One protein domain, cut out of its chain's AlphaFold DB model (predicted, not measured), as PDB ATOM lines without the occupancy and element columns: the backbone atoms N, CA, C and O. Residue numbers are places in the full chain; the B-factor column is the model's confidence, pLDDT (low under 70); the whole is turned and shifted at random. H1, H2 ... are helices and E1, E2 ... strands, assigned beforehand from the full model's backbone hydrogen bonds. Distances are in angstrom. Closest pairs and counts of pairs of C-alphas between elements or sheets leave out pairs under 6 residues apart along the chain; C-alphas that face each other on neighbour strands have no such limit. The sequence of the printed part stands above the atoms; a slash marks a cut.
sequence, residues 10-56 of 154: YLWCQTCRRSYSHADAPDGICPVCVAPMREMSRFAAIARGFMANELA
ATOM      1  N   TYR A  10     171.155  94.891 123.496       79.81
ATOM      2  CA  TYR A  10     171.067  93.774 124.434       79.81
ATOM      3  C   TYR A  10     169.779  93.908 125.242       79.81
ATOM      4  O   TYR A  10     169.262  95.016 125.412       79.81
ATOM      5  N   LEU A  11     169.283  92.796 125.770       82.56
ATOM      6  CA  LEU A  11     168.095  92.753 126.613       82.56
ATOM      7  C   LEU A  11     168.508  92.749 128.082       82.56
ATOM      8  O   LEU A  11     169.393  91.998 128.477       82.56
ATOM      9  N   TRP A  12     167.884  93.590 128.899       81.56
ATOM     10  CA  TRP A  12     168.157  93.697 130.330       81.56
ATOM     11  C   TRP A  12     166.928  93.355 131.156       81.56
ATOM     12  O   TRP A  12     165.868  93.969 131.004       81.56
ATOM     13  N   CYS A  13     167.099  92.441 132.104       81.12
ATOM     14  CA  CYS A  13     166.080  92.145 133.095       81.12
ATOM     15  C   CYS A  13     166.266  93.023 134.338       81.12
ATOM     16  O   CYS A  13     167.299  92.957 135.004       81.12
ATOM     17  N   GLN A  14     165.248  93.814 134.690       76.75
ATOM     18  CA  GLN A  14     165.285  94.643 135.902       76.75
ATOM     19  C   GLN A  14     165.173  93.816 137.189       76.75
ATOM     20  O   GLN A  14     165.736  94.210 138.204       76.75
ATOM     21  N   THR A  15     164.515  92.656 137.129       73.44
ATOM     22  CA  THR A  15     164.287  91.780 138.286       73.44
ATOM     23  C   THR A  15     165.546  91.012 138.678       73.44
ATOM     24  O   THR A  15     165.996  91.100 139.815       73.44
ATOM     25  N   CYS A  16     166.163  90.283 137.741       73.94
ATOM     26  CA  CYS A  16     167.353  89.478 138.039       73.94
ATOM     27  C   CYS A  16     168.678  90.216 137.780       73.94
ATOM     28  O   CYS A  16     169.741  89.639 137.997       73.94
ATOM     29  N   ARG A  17     168.620  91.463 137.285       74.31
ATOM     30  CA  ARG A  17     169.772  92.326 136.964       74.31
ATOM     31  C   ARG A  17     170.824  91.654 136.070       74.31
ATOM     32  O   ARG A  17     172.023  91.763 136.311       74.31
ATOM     33  N   ARG A  18     170.365  90.945 135.034       73.88
ATOM     34  CA  ARG A  18     171.217  90.289 134.025       73.88
ATOM     35  C   ARG A  18     170.918  90.821 132.629       73.88
ATOM     36  O   ARG A  18     169.789  91.226 132.343       73.88
ATOM     37  N   SER A  19     171.937  90.784 131.775       77.44
ATOM     38  CA  SER A  19     171.852  91.116 130.353       77.44
ATOM     39  C   SER A  19     171.934  89.866 129.482       77.44
ATOM     40  O   SER A  19     172.768  89.003 129.747       77.44
ATOM     41  N   TYR A  20     171.151  89.823 128.409       77.75
ATOM     42  CA  TYR A  20     171.109  88.734 127.436       77.75
ATOM     43  C   TYR A  20     171.272  89.277 126.018       77.75
ATOM     44  O   TYR A  20     170.940  90.438 125.744       77.75
ATOM     45  N   SER A  21     171.789  88.449 125.110       80.69
ATOM     46  CA  SER A  21     171.662  88.741 123.684       80.69
ATOM     47  C   SER A  21     170.224  88.468 123.228       80.69
ATOM     48  O   SER A  21     169.494  87.715 123.868       80.69
ATOM     49  N   HIS A  22     169.815  89.052 122.102       77.62
ATOM     50  CA  HIS A  22     168.514  88.739 121.494       77.62
ATOM     51  C   HIS A  22     168.388  87.267 121.074       77.62
ATOM     52  O   HIS A  22     167.281  86.754 121.006       77.62
ATOM     53  N   ALA A  23     169.503  86.569 120.832       77.25
ATOM     54  CA  ALA A  23     169.482  85.138 120.528       77.25
ATOM     55  C   ALA A  23     169.159  84.284 121.767       77.25
ATOM     56  O   ALA A  23     168.490  83.263 121.646       77.25
ATOM     57  N   ASP A  24     169.598  84.719 122.951       74.12
ATOM     58  CA  ASP A  24     169.377  83.999 124.215       74.12
ATOM     59  C   ASP A  24     167.983  84.256 124.810       74.12
ATOM     60  O   ASP A  24     167.558  83.562 125.732       74.12
ATOM     61  N   ALA A  25     167.284  85.281 124.316       78.62
ATOM     62  CA  ALA A  25     165.940  85.645 124.743       78.62
ATOM     63  C   ALA A  25     165.134  86.242 123.575       78.62
ATOM     64  O   ALA A  25     164.877  87.451 123.560       78.62
ATOM     65  N   PRO A  26     164.731  85.408 122.599       78.38
ATOM     66  CA  PRO A  26     164.086  85.870 121.369       78.38
ATOM     67  C   PRO A  26     162.750  86.576 121.625       78.38
ATOM     68  O   PRO A  26     162.406  87.513 120.912       78.38
ATOM     69  N   ASP A  27     162.037  86.185 122.684       83.62
ATOM     70  CA  ASP A  27     160.724  86.739 123.034       83.62
ATOM     71  C   ASP A  27     160.804  87.991 123.924       83.62
ATOM     72  O   ASP A  27     159.786  88.496 124.396       83.62
ATOM     73  N   GLY A  28     162.011  88.482 124.237       80.19
ATOM     74  CA  GLY A  28     162.179  89.597 125.176       80.19
ATOM     75  C   GLY A  28     161.829  89.244 126.630       80.19
ATOM     76  O   GLY A  28     161.709  90.137 127.471       80.19
ATOM     77  N   ILE A  29     161.690  87.953 126.947       82.50
ATOM     78  CA  ILE A  29     161.394  87.428 128.286       82.50
ATOM     79  C   ILE A  29     162.671  86.875 128.919       82.50
ATOM     80  O   ILE A  29     163.436  86.150 128.287       82.50
ATOM     81  N   CYS A  30     162.922  87.220 130.183       77.19
ATOM     82  CA  CYS A  30     164.094  86.738 130.906       77.19
ATOM     83  C   CYS A  30     164.022  85.216 131.129       77.19
ATOM     84  O   CYS A  30     163.094  84.765 131.803       77.19
ATOM     85  N   PRO A  31     165.026  84.426 130.704       79.06
ATOM     86  CA  PRO A  31     165.007  82.968 130.863       79.06
ATOM     87  C   PRO A  31     165.123  82.503 132.324       79.06
ATOM     88  O   PRO A  31     164.904  81.336 132.619       79.06
ATOM     89  N   VAL A  32     165.480  83.397 133.254       78.19
ATOM     90  CA  VAL A  32     165.688  83.055 134.673       78.19
ATOM     91  C   VAL A  32     164.464  83.346 135.532       78.19
ATOM     92  O   VAL A  32     164.150  82.577 136.431       78.19
ATOM     93  N   CYS A  33     163.792  84.474 135.304       80.94
ATOM     94  CA  CYS A  33     162.703  84.931 136.174       80.94
ATOM     95  C   CYS A  33     161.416  85.264 135.418       80.94
ATOM     96  O   CYS A  33     160.504  85.832 136.011       80.94
ATOM     97  N   VAL A  34     161.360  84.969 134.114       83.56
ATOM     98  CA  VAL A  34     160.177  85.117 133.241       83.56
ATOM     99  C   VAL A  34     159.637  86.561 133.160       83.56
ATOM    100  O   VAL A  34     158.564  86.825 132.634       83.56
ATOM    101  N   ALA A  35     160.400  87.539 133.651       78.19
ATOM    102  CA  ALA A  35     160.020  88.946 133.625       78.19
ATOM    103  C   ALA A  35     160.303  89.574 132.246       78.19
ATOM    104  O   ALA A  35     161.298  89.202 131.608       78.19
ATOM    105  N   PRO A  36     159.499  90.565 131.810       83.19
ATOM    106  CA  PRO A  36     159.751  91.294 130.574       83.19
ATOM    107  C   PRO A  36     161.069  92.074 130.663       83.19
ATOM    108  O   PRO A  36     161.400  92.671 131.696       83.19
ATOM    109  N   MET A  37     161.836  92.062 129.577       82.81
ATOM    110  CA  MET A  37     163.140  92.712 129.498       82.81
ATOM    111  C   MET A  37     163.088  93.999 128.687       82.81
ATOM    112  O   MET A  37     162.265  94.183 127.797       82.81
ATOM    113  N   ARG A  38     164.001  94.913 129.013       83.50
ATOM    114  CA  ARG A  38     164.144  96.191 128.321       83.50
ATOM    115  C   ARG A  38     165.326  96.135 127.362       83.50
ATOM    116  O   ARG A  38     166.413  95.726 127.761       83.50
ATOM    117  N   GLU A  39     165.139  96.634 126.147       82.25
ATOM    118  CA  GLU A  39     166.247  96.855 125.221       82.25
ATOM    119  C   GLU A  39     167.185  97.958 125.710       82.25
ATOM    120  O   GLU A  39     166.772  99.027 126.178       82.25
ATOM    121  N   MET A  40     168.479  97.693 125.595       77.00
ATOM    122  CA  MET A  40     169.536  98.583 126.038       77.00
ATOM    123  C   MET A  40     170.681  98.608 125.030       77.00
ATOM    124  O   MET A  40     170.963  97.631 124.336       77.00
ATOM    125  N   SER A  41     171.380  99.741 124.962       78.81
ATOM    126  CA  SER A  41     172.608  99.834 124.177       78.81
ATOM    127  C   SER A  41     173.700  98.953 124.792       78.81
ATOM    128  O   SER A  41     173.743  98.755 126.008       78.81
ATOM    129  N   ARG A  42     174.632  98.461 123.967       69.94
ATOM    130  CA  ARG A  42     175.786  97.670 124.426       69.94
ATOM    131  C   ARG A  42     176.559  98.341 125.565       69.94
ATOM    132  O   ARG A  42     176.951  97.669 126.509       69.94
ATOM    133  N   PHE A  43     176.753  99.660 125.494       71.19
ATOM    134  CA  PHE A  43     177.437 100.410 126.549       71.19
ATOM    135  C   PHE A  43     176.645 100.390 127.861       71.19
ATOM    136  O   PHE A  43     177.210 100.132 128.918       71.19
ATOM    137  N   ALA A  44     175.326 100.583 127.793       68.50
ATOM    138  CA  ALA A  44     174.469 100.548 128.970       68.50
ATOM    139  C   ALA A  44     174.356  99.134 129.571       68.50
ATOM    140  O   ALA A  44     174.293  99.001 130.791       68.50
ATOM    141  N   ALA A  45     174.380  98.083 128.744       65.75
ATOM    142  CA  ALA A  45     174.421  96.692 129.201       65.75
ATOM    143  C   ALA A  45     175.735  96.366 129.931       65.75
ATOM    144  O   ALA A  45     175.705  95.783 131.010       65.75
ATOM    145  N   ILE A  46     176.876  96.812 129.392       67.56
ATOM    146  CA  ILE A  46     178.193  96.650 130.026       67.56
ATOM    147  C   ILE A  46     178.258  97.427 131.347       67.56
ATOM    148  O   ILE A  46     178.577  96.848 132.383       67.56
ATOM    149  N   ALA A  47     177.899  98.715 131.339       66.31
ATOM    150  CA  ALA A  47     177.931  99.557 132.533       66.31
ATOM    151  C   ALA A  47     177.031  99.003 133.649       66.31
ATOM    152  O   ALA A  47     177.438  98.952 134.807       66.31
ATOM    153  N   ARG A  48     175.823  98.528 133.315       65.62
ATOM    154  CA  ARG A  48     174.937  97.902 134.307       65.62
ATOM    155  C   ARG A  48     175.383  96.509 134.732       65.62
ATOM    156  O   ARG A  48     175.153  96.158 135.882       65.62
ATOM    157  N   GLY A  49     176.032  95.744 133.857       63.00
ATOM    158  CA  GLY A  49     176.678  94.486 134.225       63.00
ATOM    159  C   GLY A  49     177.759  94.688 135.290       63.00
ATOM    160  O   GLY A  49     177.796  93.939 136.264       63.00
ATOM    161  N   PHE A  50     178.573  95.743 135.165       57.97
ATOM    162  CA  PHE A  50     179.551  96.119 136.193       57.97
ATOM    163  C   PHE A  50     178.881  96.517 137.513       57.97
ATOM    164  O   PHE A  50     179.203  95.944 138.550       57.97
ATOM    165  N   MET A  51     177.868  97.388 137.475       59.28
ATOM    166  CA  MET A  51     177.134  97.793 138.686       59.28
ATOM    167  C   MET A  51     176.389  96.625 139.358       59.28
ATOM    168  O   MET A  51     176.266  96.578 140.578       59.28
ATOM    169  N   ALA A  52     175.869  95.663 138.589       56.88
ATOM    170  CA  ALA A  52     175.192  94.491 139.140       56.88
ATOM    171  C   ALA A  52     176.161  93.503 139.807       56.88
ATOM    172  O   ALA A  52     175.775  92.869 140.787       56.88
ATOM    173  N   ASN A  53     177.403  93.406 139.317       53.69
ATOM    174  CA  ASN A  53     178.471  92.641 139.964       53.69
ATOM    175  C   ASN A  53     178.927  93.281 141.284       53.69
ATOM    176  O   ASN A  53     179.227  92.557 142.226       53.69
ATOM    177  N   GLU A  54     178.935  94.614 141.376       50.25
ATOM    178  CA  GLU A  54     179.248  95.322 142.629       50.25
ATOM    179  C   GLU A  54     178.122  95.221 143.675       50.25
ATOM    180  O   GLU A  54     178.381  95.291 144.873       50.25
ATOM    181  N   LEU A  55     176.869  95.023 143.242       49.19
ATOM    182  CA  LEU A  55     175.684  94.966 144.113       49.19
ATOM    183  C   LEU A  55     175.193  93.545 144.440       49.19
ATOM    184  O   LEU A  55     174.177  93.399 145.126       49.19
ATOM    185  N   ALA A  56     175.827  92.500 143.910       52.56
ATOM    186  CA  ALA A  56     175.644  91.144 144.410       52.56
ATOM    187  C   ALA A  56     176.602  90.962 145.593       52.56
ATOM    188  O   ALA A  56     177.781  91.280 145.455       52.56
TER     189      ALA A  56
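Overview. This is residues 10 to 56 of the 154 residues of an uncharacterized protein of Chloroflexia bacterium (UniProt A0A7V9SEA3). A small antiparallel sheet of three short strands has one helix, H1, running along one face, and a long loop, residues 21 to 37, folds back on the other side of the sheet from H1. The sheet thus stands between the helix and the loop. The printed part has 47 residues, with three named strands and one named helix in the order E1, E2, E3, H1; the sheet's order is E2, E1, E3. The class is mixed, helices and strands, and the whole is compact, with a radius of gyration of the C-alphas of 9.8 A and spans of 28 by 20 by 13 A.

Along the chain. E1, residues 10 to 13, is 10.1 A long and begins at C-alpha 10 (171.067, 93.774, 124.434). E2 is residues 18 to 20, 6.8 A long. E3, residues 38 to 41, is 10.1 A long. H1, residues 42 to 54, is 18.7 A long and ends at C-alpha 54 (179.248, 95.322, 142.629).

Arrangement. E1 is the inner strand; E2 and E3 are edge strands and are apart. E1 and E2 form a hairpin, antiparallel at 146 degrees, with N 11 and O 20 at 2.9 A, within hydrogen-bond range. E1 and E3 are antiparallel at 137 degrees, with N 12 and O 38 at 2.8 A, within range. H1 is on the sheet at a height over the sheet of 9.1 A. It lies over E1 and only just over E2, on which 3 of its C-alphas fall. It runs along the strands, at 24 degrees to E1 on the local plane. The closest C-alphas of E2 and H1 are those of Ser 19 and Ala 45, 6.2 A apart. In H1 every O i to N i+4 pair is within hydrogen-bond range.

Size, cuts and confidence. The two C-alphas farthest apart are those of Asp 27 and Glu 54, at 28.3 A. The printed part has no cut. The link E2 to E3 is long, with 17 residues; the other two are tight. Mean pLDDT of the printed part is 73.4; residue 42 and residues 44 to 56 are under 70.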